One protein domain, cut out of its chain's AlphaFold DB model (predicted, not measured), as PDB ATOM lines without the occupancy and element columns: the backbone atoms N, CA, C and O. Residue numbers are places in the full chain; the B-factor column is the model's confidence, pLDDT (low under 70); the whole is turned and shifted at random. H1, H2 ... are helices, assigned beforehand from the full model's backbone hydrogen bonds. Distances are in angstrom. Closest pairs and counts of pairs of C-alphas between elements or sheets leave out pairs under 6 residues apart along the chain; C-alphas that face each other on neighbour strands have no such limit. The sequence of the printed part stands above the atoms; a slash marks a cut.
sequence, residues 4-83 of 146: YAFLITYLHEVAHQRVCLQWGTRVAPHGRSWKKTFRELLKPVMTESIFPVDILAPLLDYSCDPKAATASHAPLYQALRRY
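AT A GLANCE: This is residues 4 to 83 of the 146 residues of an uncharacterized protein of Siphonobacter sp. BAB-5404 (UniProt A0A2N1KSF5). One long helix, H1, runs along most of the longest axis; H2 crosses its middle, and H3 and H4 form a crossed pair beyond H2, near H1's first residues. The printed part has 80 residues with four named helices, H1 to H4 in order, and no named strand: all helix. It is compact, radius of gyration of the C-alphas 12.5 A, but elongated, spanning 37 by 23 by 19 A.

IN THESE COORDINATES: H1, residues 4 to 23, measures 28.7 A from C-alpha 4 at (16.964, 13.228, -38.945). H2 is residues 32 to 42, 15.3 A; H3, 53 to 64, 17.3 A; H4, 74 to 81, 10.4 A, ending at C-alpha 81 (10.826, 18.216, -44.549).

HOW THE PARTS SIT: H1 and H2 touch, closest C-alphas Ala 15 and Phe 38, 5.0 A, at a steep tilt of 45 degrees, opposite ways. Hairpin H2 and H3 only just touch, with 3 pairs of C-alphas within 8 A, closest Arg 39 and Ser 63, 6.1 A; H3 touches with residues 63 to 64 alone. Hairpin H3 and H4 touch, closest C-alphas Pro 58 and Leu 76, 4.9 A, at a steep tilt of 43 degrees. H1 and H3 are only just apart, closest 8.3 A. Every O i to N i+4 pair is within hydrogen-bond range in H1, H2 and H4, and 6 of 8 in H3.

THE WHOLE: The farthest C-alphas, Gly 24 and Arg 82, are 37.4 A apart. The printed part has no cut, its three links are short, and no printed residue is under 70 in pLDDT.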
ATOM      1  N   TYR A   4      17.621  14.517 -38.714       97.69
ATOM      2  CA  TYR A   4      16.964  13.228 -38.945       97.69
ATOM      3  C   TYR A   4      17.224  12.714 -40.363       97.69
ATOM      4  O   TYR A   4      17.624  11.567 -40.556       97.69
ATOM      5  N   ALA A   5      17.061  13.590 -41.359       97.12
ATOM      6  CA  ALA A   5      17.363  13.272 -42.751       97.12
ATOM      7  C   ALA A   5      18.853  12.949 -42.944       97.12
ATOM      8  O   ALA A   5      19.191  12.025 -43.688       97.12
ATOM      9  N   PHE A   6      19.735  13.668 -42.242       97.44
ATOM     10  CA  PHE A   6      21.164  13.375 -42.228       97.44
ATOM     11  C   PHE A   6      21.451  11.980 -41.671       97.44
ATOM     12  O   PHE A   6      22.138  11.218 -42.338       97.44
ATOM     13  N   LEU A   7      20.903  11.606 -40.508       98.31
ATOM     14  CA  LEU A   7      21.155  10.295 -39.901       98.31
ATOM     15  C   LEU A   7      20.736   9.141 -40.825       98.31
ATOM     16  O   LEU A   7      21.499   8.198 -41.021       98.31
ATOM     17  N   ILE A   8      19.554   9.235 -41.441       98.12
ATOM     18  CA  ILE A   8      19.071   8.215 -42.385       98.12
ATOM     19  C   ILE A   8      20.004   8.120 -43.605       98.12
ATOM     20  O   ILE A   8      20.352   7.019 -44.032       98.12
ATOM     21  N   THR A   9      20.445   9.264 -44.137       98.00
ATOM     22  CA  THR A   9      21.374   9.331 -45.280       98.00
ATOM     23  C   THR A   9      22.761   8.806 -44.908       98.00
ATOM     24  O   THR A   9      23.379   8.071 -45.664       98.00
ATOM     25  N   TYR A  10      23.250   9.106 -43.710       98.50
ATOM     26  CA  TYR A  10      24.514   8.576 -43.216       98.50
ATOM     27  C   TYR A  10      24.475   7.045 -43.122       98.50
ATOM     28  O   TYR A  10      25.353   6.366 -43.649       98.50
ATOM     29  N   LEU A  11      23.419   6.484 -42.524       98.56
ATOM     30  CA  LEU A  11      23.251   5.032 -42.426       98.56
ATOM     31  C   LEU A  11      23.104   4.363 -43.802       98.56
ATOM     32  O   LEU A  11      23.543   3.226 -43.971       98.56
ATOM     33  N   HIS A  12      22.529   5.064 -44.785       98.25
ATOM     34  CA  HIS A  12      22.448   4.611 -46.174       98.25
ATOM     35  C   HIS A  12      23.843   4.386 -46.770       98.25
ATOM     36  O   HIS A  12      24.118   3.322 -47.332       98.25
ATOM     37  N   GLU A  13      24.730   5.367 -46.615       98.06
ATOM     38  CA  GLU A  13      26.096   5.285 -47.135       98.06
ATOM     39  C   GLU A  13      26.945   4.274 -46.353       98.06
ATOM     40  O   GLU A  13      27.685   3.490 -46.950       98.06
ATOM     41  N   VAL A  14      26.775   4.185 -45.027       98.50
ATOM     42  CA  VAL A  14      27.416   3.136 -44.213       98.50
ATOM     43  C   VAL A  14      26.961   1.741 -44.654       98.50
ATOM     44  O   VAL A  14      27.767   0.808 -44.675       98.50
ATOM     45  N   ALA A  15      25.696   1.569 -45.049       98.25
ATOM     46  CA  ALA A  15      25.217   0.299 -45.586       98.25
ATOM     47  C   ALA A  15      25.917  -0.063 -46.905       98.25
ATOM     48  O   ALA A  15      26.337  -1.212 -47.058       98.25
ATOM     49  N   HIS A  16      26.109   0.892 -47.827       97.50
ATOM     50  CA  HIS A  16      26.908   0.658 -49.042       97.50
ATOM     51  C   HIS A  16      28.339   0.268 -48.706       97.50
ATOM     52  O   HIS A  16      28.847  -0.714 -49.247       97.50
ATOM     53  N   GLN A  17      28.971   0.985 -47.776       97.75
ATOM     54  CA  GLN A  17      30.335   0.693 -47.349       97.75
ATOM     55  C   GLN A  17      30.456  -0.729 -46.785       97.75
ATOM     56  O   GLN A  17      31.321  -1.487 -47.220       97.75
ATOM     57  N   ARG A  18      29.574  -1.128 -45.858       98.06
ATOM     58  CA  ARG A  18      29.585  -2.478 -45.268       98.06
ATOM     59  C   ARG A  18      29.367  -3.563 -46.316       98.06
ATOM     60  O   ARG A  18      30.063  -4.574 -46.299       98.06
ATOM     61  N   VAL A  19      28.452  -3.329 -47.258       97.94
ATOM     62  CA  VAL A  19      28.213  -4.254 -48.369       97.94
ATOM     63  C   VAL A  19      29.457  -4.393 -49.245       97.94
ATOM     64  O   VAL A  19      29.850  -5.508 -49.584       97.94
ATOM     65  N   CYS A  20      30.108  -3.279 -49.572       96.94
ATOM     66  CA  CYS A  20      31.331  -3.281 -50.364       96.94
ATOM     67  C   CYS A  20      32.470  -4.032 -49.661       96.94
ATOM     68  O   CYS A  20      33.185  -4.796 -50.305       96.94
ATOM     69  N   LEU A  21      32.632  -3.853 -48.347       96.75
ATOM     70  CA  LEU A  21      33.658  -4.551 -47.565       96.75
ATOM     71  C   LEU A  21      33.406  -6.061 -47.483       96.75
ATOM     72  O   LEU A  21      34.355  -6.838 -47.489       96.75
ATOM     73  N   GLN A  22      32.141  -6.483 -47.416       95.88
ATOM     74  CA  GLN A  22      31.785  -7.892 -47.245       95.88
ATOM     75  C   GLN A  22      31.727  -8.680 -48.564       95.88
ATOM     76  O   GLN A  22      32.066  -9.861 -48.585       95.88
ATOM     77  N   TRP A  23      31.278  -8.057 -49.655       92.88
ATOM     78  CA  TRP A  23      30.983  -8.748 -50.920       92.88
ATOM     79  C   TRP A  23      31.672  -8.124 -52.147       92.88
ATOM     80  O   TRP A  23      31.520  -8.629 -53.261       92.88
ATOM     81  N   GLY A  24      32.439  -7.043 -51.969       91.38
ATOM     82  CA  GLY A  24      33.135  -6.329 -53.040       91.38
ATOM     83  C   GLY A  24      32.276  -5.291 -53.774       91.38
ATOM     84  O   GLY A  24      31.108  -5.062 -53.467       91.38
ATOM     85  N   THR A  25      32.863  -4.653 -54.787       87.31
ATOM     86  CA  THR A  25      32.275  -3.503 -55.507       87.31
ATOM     87  C   THR A  25      31.242  -3.873 -56.573       87.31
ATOM     88  O   THR A  25      30.559  -2.997 -57.094       87.31
ATOM     89  N   ARG A  26      31.108  -5.160 -56.922       90.19
ATOM     90  CA  ARG A  26      30.205  -5.632 -57.994       90.19
ATOM     91  C   ARG A  26      28.764  -5.871 -57.530       90.19
ATOM     92  O   ARG A  26      27.933  -6.315 -58.317       90.19
ATOM     93  N   VAL A  27      28.467  -5.629 -56.256       91.56
ATOM     94  CA  VAL A  27      27.129  -5.838 -55.697       91.56
ATOM     95  C   VAL A  27      26.171  -4.775 -56.217       91.56
ATOM     96  O   VAL A  27      26.508  -3.595 -56.265       91.56
ATOM     97  N   ALA A  28      24.951  -5.189 -56.568       91.00
ATOM     98  CA  ALA A  28      23.919  -4.260 -57.005       91.00
ATOM     99  C   ALA A  28      23.620  -3.217 -55.904       91.00
ATOM    100  O   ALA A  28      23.261  -3.609 -54.782       91.00
ATOM    101  N   PRO A  29      23.718  -1.910 -56.209       92.31
ATOM    102  CA  PRO A  29      23.365  -0.869 -55.258       92.31
ATOM    103  C   PRO A  29      21.889  -1.005 -54.892       92.31
ATOM    104  O   PRO A  29      21.047  -1.345 -55.726       92.31
ATOM    105  N   HIS A  30      21.589  -0.810 -53.609       94.69
ATOM    106  CA  HIS A  30      20.230  -0.925 -53.071       94.69
ATOM    107  C   HIS A  30      19.569  -2.304 -53.279       94.69
ATOM    108  O   HIS A  30      18.350  -2.447 -53.145       94.69
ATOM    109  N   GLY A  31      20.371  -3.332 -53.580       94.75
ATOM    110  CA  GLY A  31      19.947  -4.724 -53.710       94.75
ATOM    111  C   GLY A  31      19.668  -5.406 -52.366       94.75
ATOM    112  O   GLY A  31      19.694  -4.786 -51.305       94.75
ATOM    113  N   ARG A  32      19.408  -6.721 -52.390       95.94
ATOM    114  CA  ARG A  32      19.007  -7.491 -51.191       95.94
ATOM    115  C   ARG A  32      19.998  -7.369 -50.024       95.94
ATOM    116  O   ARG A  32      19.567  -7.189 -48.887       95.94
ATOM    117  N   SER A  33      21.301  -7.447 -50.298       96.69
ATOM    118  CA  SER A  33      22.372  -7.310 -49.296       96.69
ATOM    119  C   SER A  33      22.389  -5.920 -48.660       96.69
ATOM    120  O   SER A  33      22.433  -5.803 -47.436       96.69
ATOM    121  N   TRP A  34      22.261  -4.870 -49.476       97.94
ATOM    122  CA  TRP A  34      22.150  -3.496 -48.996       97.94
ATOM    123  C   TRP A  34      20.888  -3.283 -48.164       97.94
ATOM    124  O   TRP A  34      20.986  -2.811 -47.039       97.94
ATOM    125  N   LYS A  35      19.712  -3.717 -48.642       97.75
ATOM    126  CA  LYS A  35      18.450  -3.575 -47.894       97.75
ATOM    127  C   LYS A  35      18.489  -4.305 -46.556       97.75
ATOM    128  O   LYS A  35      17.931  -3.827 -45.575       97.75
ATOM    129  N   LYS A  36      19.126  -5.478 -46.495       97.19
ATOM    130  CA  LYS A  36      19.339  -6.192 -45.231       97.19
ATOM    131  C   LYS A  36      20.231  -5.375 -44.289       97.19
ATOM    132  O   LYS A  36      19.798  -5.060 -43.187       97.19
ATOM    133  N   THR A  37      21.408  -4.971 -44.761       98.06
ATOM    134  CA  THR A  37      22.401  -4.238 -43.959       98.06
ATOM    135  C   THR A  37      21.869  -2.887 -43.474       98.06
ATOM    136  O   THR A  37      22.049  -2.515 -42.320       98.06
ATOM    137  N   PHE A  38      21.159  -2.157 -44.332       98.50
ATOM    138  CA  PHE A  38      20.576  -0.864 -43.992       98.50
ATOM    139  C   PHE A  38      19.476  -0.982 -42.928       98.50
ATOM    140  O   PHE A  38      19.445  -0.187 -41.994       98.50
ATOM    141  N   ARG A  39      18.621  -2.012 -42.998       97.94
ATOM    142  CA  ARG A  39      17.618  -2.280 -41.950       97.94
ATOM    143  C   ARG A  39      18.257  -2.620 -40.607       97.94
ATOM    144  O   ARG A  39      17.790  -2.144 -39.576       97.94
ATOM    145  N   GLU A  40      19.326  -3.413 -40.614       98.12
ATOM    146  CA  GLU A  40      20.088  -3.745 -39.402       98.12
ATOM    147  C   GLU A  40      20.709  -2.493 -38.764       98.12
ATOM    148  O   GLU A  40      20.686  -2.358 -37.543       98.12
ATOM    149  N   LEU A  41      21.197  -1.557 -39.585       98.44
ATOM    150  CA  LEU A  41      21.722  -0.263 -39.140       98.44
ATOM    151  C   LEU A  41      20.640   0.692 -38.618       98.44
ATOM    152  O   LEU A  41      20.889   1.414 -37.657       98.44
ATOM    153  N   LEU A  42      19.456   0.709 -39.236       98.00
ATOM    154  CA  LEU A  42      18.339   1.555 -38.808       98.00
ATOM    155  C   LEU A  42      17.729   1.087 -37.482       98.00
ATOM    156  O   LEU A  42      17.401   1.912 -36.635       98.00
ATOM    157  N   LYS A  43      17.586  -0.228 -37.282       97.75
ATOM    158  CA  LYS A  43      16.892  -0.817 -36.125       97.75
ATOM    159  C   LYS A  43      17.268  -0.211 -34.758       97.75
ATOM    160  O   LYS A  43      16.342   0.127 -34.028       97.75
ATOM    161  N   PRO A  44      18.553  -0.048 -34.381       97.81
ATOM    162  CA  PRO A  44      18.910   0.492 -33.067       97.81
ATOM    163  C   PRO A  44      18.596   1.982 -32.885       97.81
ATOM    164  O   PRO A  44      18.534   2.436 -31.748       97.81
ATOM    165  N   VAL A  45      18.415   2.746 -33.968       97.88
ATOM    166  CA  VAL A  45      18.139   4.192 -33.896       97.88
ATOM    167  C   VAL A  45      16.669   4.538 -34.121       97.88
ATOM    168  O   VAL A  45      16.282   5.677 -33.896       97.88
ATOM    169  N   MET A  46      15.837   3.589 -34.561       97.25
ATOM    170  CA  MET A  46      14.394   3.783 -34.757       97.25
ATOM    171  C   MET A  46      13.637   3.740 -33.421       97.25
ATOM    172  O   MET A  46      12.848   2.835 -33.165       97.25
ATOM    173  N   THR A  47      13.895   4.724 -32.563       97.69
ATOM    174  CA  THR A  47      13.259   4.885 -31.250       97.69
ATOM    175  C   THR A  47      12.740   6.309 -31.077       97.69
ATOM    176  O   THR A  47      13.247   7.242 -31.702       97.69
ATOM    177  N   GLU A  48      11.768   6.499 -30.183       97.00
ATOM    178  CA  GLU A  48      11.200   7.824 -29.877       97.00
ATOM    179  C   GLU A  48      12.210   8.783 -29.225       97.00
ATOM    180  O   GLU A  48      12.059   9.999 -29.300       97.00
ATOM    181  N   SER A  49      13.285   8.256 -28.626       97.19
ATOM    182  CA  SER A  49      14.377   9.071 -28.082       97.19
ATOM    183  C   SER A  49      15.254   9.709 -29.164       97.19
ATOM    184  O   SER A  49      15.985  10.651 -28.872       97.19
ATOM    185  N   ILE A  50      15.237   9.171 -30.389       97.88
ATOM    186  CA  ILE A  50      16.045   9.656 -31.516       97.88
ATOM    187  C   ILE A  50      15.169  10.327 -32.567       97.88
ATOM    188  O   ILE A  50      15.526  11.399 -33.043       97.88
ATOM    189  N   PHE A  51      14.042   9.718 -32.939       98.12
ATOM    190  CA  PHE A  51      13.120  10.261 -33.930       98.12
ATOM    191  C   PHE A  51      11.804  10.676 -33.272       98.12
ATOM    192  O   PHE A  51      11.177   9.854 -32.604       98.12
ATOM    193  N   PRO A  52      11.326  11.905 -33.525       97.94
ATOM    194  CA  PRO A  52       9.960  12.293 -33.208       97.94
ATOM    195  C   PRO A  52       8.947  11.319 -33.812       97.94
ATOM    196  O   PRO A  52       9.172  10.780 -34.898       97.94
ATOM    197  N   VAL A  53       7.813  11.126 -33.136       97.12
ATOM    198  CA  VAL A  53       6.777  10.148 -33.523       97.12
ATOM    199  C   VAL A  53       6.307  10.336 -34.972       97.12
ATOM    200  O   VAL A  53       6.102   9.354 -35.688       97.12
ATOM    201  N   ASP A  54       6.196  11.581 -35.437       97.62
ATOM    202  CA  ASP A  54       5.745  11.902 -36.792       97.62
ATOM    203  C   ASP A  54       6.774  11.561 -37.889       97.62
ATOM    204  O   ASP A  54       6.385  11.385 -39.043       97.62
ATOM    205  N   ILE A  55       8.056  11.398 -37.540       98.31
ATOM    206  CA  ILE A  55       9.086  10.805 -38.408       98.31
ATOM    207  C   ILE A  55       9.169   9.291 -38.200       98.31
ATOM    208  O   ILE A  55       9.312   8.549 -39.172       98.31
ATOM    209  N   LEU A  56       9.095   8.823 -36.952       98.38
ATOM    210  CA  LEU A  56       9.306   7.421 -36.607       98.38
ATOM    211  C   LEU A  56       8.276   6.506 -37.279       98.38
ATOM    212  O   LEU A  56       8.658   5.496 -37.866       98.38
ATOM    213  N   ALA A  57       6.994   6.877 -37.266       97.88
ATOM    214  CA  ALA A  57       5.936   6.083 -37.889       97.88
ATOM    215  C   ALA A  57       6.172   5.825 -39.399       97.88
ATOM    216  O   ALA A  57       6.231   4.658 -39.797       97.88
ATOM    217  N   PRO A  58       6.377   6.843 -40.262       98.12
ATOM    218  CA  PRO A  58       6.684   6.599 -41.672       98.12
ATOM    219  C   PRO A  58       8.094   6.035 -41.914       98.12
ATOM    220  O   PRO A  58       8.340   5.468 -42.980       98.12
ATOM    221  N   LEU A  59       9.029   6.181 -40.968       98.31
ATOM    222  CA  LEU A  59      10.349   5.548 -41.044       98.31
ATOM    223  C   LEU A  59      10.259   4.030 -40.848       98.31
ATOM    224  O   LEU A  59      10.928   3.295 -41.574       98.31
ATOM    225  N   LEU A  60       9.415   3.562 -39.923       97.62
ATOM    226  CA  LEU A  60       9.157   2.134 -39.720       97.62
ATOM    227  C   LEU A  60       8.615   1.487 -40.999       97.62
ATOM    228  O   LEU A  60       9.145   0.462 -41.426       97.62
ATOM    229  N   ASP A  61       7.646   2.124 -41.658       97.44
ATOM    230  CA  ASP A  61       7.101   1.660 -42.940       97.44
ATOM    231  C   ASP A  61       8.162   1.647 -44.055       97.44
ATOM    232  O   ASP A  61       8.407   0.617 -44.688       97.44
ATOM    233  N   TYR A  62       8.904   2.750 -44.221       97.81
ATOM    234  CA  TYR A  62      10.016   2.824 -45.175       97.81
ATOM    235  C   TYR A  62      11.075   1.738 -44.936       97.81
ATOM    236  O   TYR A  62      11.658   1.213 -45.888       97.81
ATOM    237  N   SER A  63      11.327   1.380 -43.673       96.38
ATOM    238  CA  SER A  63      12.317   0.366 -43.313       96.38
ATOM    239  C   SER A  63      11.942  -1.041 -43.789       96.38
ATOM    240  O   SER A  63      12.833  -1.875 -43.924       96.38
ATOM    241  N   CYS A  64      10.673  -1.327 -44.098       95.69
ATOM    242  CA  CYS A  64      10.253  -2.632 -44.613       95.69
ATOM    243  C   CYS A  64      10.811  -2.907 -46.019       95.69
ATOM    244  O   CYS A  64      11.292  -4.012 -46.287       95.69
ATOM    245  N   ASP A  65      10.808  -1.897 -46.894       95.25
ATOM    246  CA  ASP A  65      11.376  -1.971 -48.244       95.25
ATOM    247  C   ASP A  65      12.095  -0.665 -48.634       95.25
ATOM    248  O   ASP A  65      11.601   0.111 -49.466       95.25
ATOM    249  N   PRO A  66      13.286  -0.405 -48.057       95.94
ATOM    250  CA  PRO A  66      13.962   0.866 -48.235       95.94
ATOM    251  C   PRO A  66      14.394   1.057 -49.690       95.94
ATOM    252  O   PRO A  66      14.936   0.158 -50.344       95.94
ATOM    253  N   LYS A  67      14.145   2.264 -50.197       94.19
ATOM    254  CA  LYS A  67      14.492   2.696 -51.558       94.19
ATOM    255  C   LYS A  67      15.807   3.471 -51.575       94.19
ATOM    256  O   LYS A  67      16.282   3.920 -50.534       94.19
ATOM    257  N   ALA A  68      16.337   3.696 -52.775       93.00
ATOM    258  CA  ALA A  68      17.570   4.452 -52.995       93.00
ATOM    259  C   ALA A  68      17.542   5.879 -52.415       93.00
ATOM    260  O   ALA A  68      18.584   6.414 -52.063       93.00
ATOM    261  N   ALA A  69      16.362   6.486 -52.285       92.75
ATOM    262  CA  ALA A  69      16.202   7.791 -51.663       92.75
ATOM    263  C   ALA A  69      14.969   7.816 -50.757       92.75
ATOM    264  O   ALA A  69      13.923   7.261 -51.100       92.75
ATOM    265  N   THR A  70      15.061   8.535 -49.637       92.75
ATOM    266  CA  THR A  70      13.908   8.823 -48.766       92.75
ATOM    267  C   THR A  70      12.830   9.619 -49.503       92.75
ATOM    268  O   THR A  70      11.648   9.413 -49.257       92.75
ATOM    269  N   ALA A  71      13.216  10.452 -50.477       91.25
ATOM    270  CA  ALA A  71      12.298  11.191 -51.347       91.25
ATOM    271  C   ALA A  71      11.370  10.291 -52.185       91.25
ATOM    272  O   ALA A  71      10.314  10.743 -52.622       91.25
ATOM    273  N   SER A  72      11.725   9.018 -52.393       91.81
ATOM    274  CA  SER A  72      10.852   8.032 -53.046       91.81
ATOM    275  C   SER A  72       9.741   7.508 -52.127       91.81
ATOM    276  O   SER A  72       8.864   6.788 -52.597       91.81
ATOM    277  N   HIS A  73       9.768   7.856 -50.838       96.25
ATOM    278  CA  HIS A  73       8.754   7.509 -49.852       96.25
ATOM    279  C   HIS A  73       8.053   8.779 -49.363       96.25
ATOM    280  O   HIS A  73       8.517   9.446 -48.437       96.25
ATOM    281  N   ALA A  74       6.942   9.136 -50.016       93.31
ATOM    282  CA  ALA A  74       6.270  10.419 -49.805       93.31
ATOM    283  C   ALA A  74       5.947  10.729 -48.326       93.31
ATOM    284  O   ALA A  74       6.257  11.848 -47.910       93.31
ATOM    285  N   PRO A  75       5.430   9.785 -47.508       96.50
ATOM    286  CA  PRO A  75       5.151  10.057 -46.097       96.50
ATOM    287  C   PRO A  75       6.407  10.428 -45.297       96.50
ATOM    288  O   PRO A  75       6.429  11.444 -44.606       96.50
ATOM    289  N   LEU A  76       7.484   9.646 -45.442       97.75
ATOM    290  CA  LEU A  76       8.744   9.896 -44.729       97.75
ATOM    291  C   LEU A  76       9.393  11.191 -45.209       97.75
ATOM    292  O   LEU A  76       9.870  11.986 -44.405       97.75
ATOM    293  N   TYR A  77       9.389  11.426 -46.520       95.12
ATOM    294  CA  TYR A  77       9.926  12.651 -47.092       95.12
ATOM    295  C   TYR A  77       9.213  13.888 -46.540       95.12
ATOM    296  O   TYR A  77       9.873  14.821 -46.092       95.12
ATOM    297  N   GLN A  78       7.879  13.887 -46.512       92.88
ATOM    298  CA  GLN A  78       7.103  15.000 -45.966       92.88
ATOM    299  C   GLN A  78       7.368  15.215 -44.475       92.88
ATOM    300  O   GLN A  78       7.584  16.358 -44.072       92.88
ATOM    301  N   ALA A  79       7.405  14.144 -43.676       96.12
ATOM    302  CA  ALA A  79       7.721  14.228 -42.251       96.12
ATOM    303  C   ALA A  79       9.098  14.864 -42.023       96.12
ATOM    304  O   ALA A  79       9.210  15.858 -41.314       96.12
ATOM    305  N   LEU A  80      10.133  14.379 -42.718       96.00
ATOM    306  CA  LEU A  80      11.486  14.930 -42.617       96.00
ATOM    307  C   LEU A  80      11.541  16.409 -43.015       96.00
ATOM    308  O   LEU A  80      12.232  17.186 -42.363       96.00
ATOM    309  N   ARG A  81      10.816  16.825 -44.059       90.31
ATOM    310  CA  ARG A  81      10.826  18.216 -44.549       90.31
ATOM    311  C   ARG A  81      10.270  19.225 -43.547       90.31
ATOM    312  O   ARG A  81      10.673  20.381 -43.608       90.31
ATOM    313  N   ARG A  82       9.392  18.813 -42.627       90.12
ATOM    314  CA  ARG A  82       8.858  19.694 -41.568       90.12
ATOM    315  C   ARG A  82       9.926  20.150 -40.573       90.12
ATOM    316  O   ARG A  82       9.755  21.175 -39.932       90.12
ATOM    317  N   TYR A  83      11.030  19.412 -40.478       93.06
ATOM    318  CA  TYR A  83      12.139  19.708 -39.569       93.06
ATOM    319  C   TYR A  83      13.278  20.489 -40.231       93.06
ATOM    320  O   TYR A  83      14.283  20.783 -39.580       93.06
TER     321      TYR A  83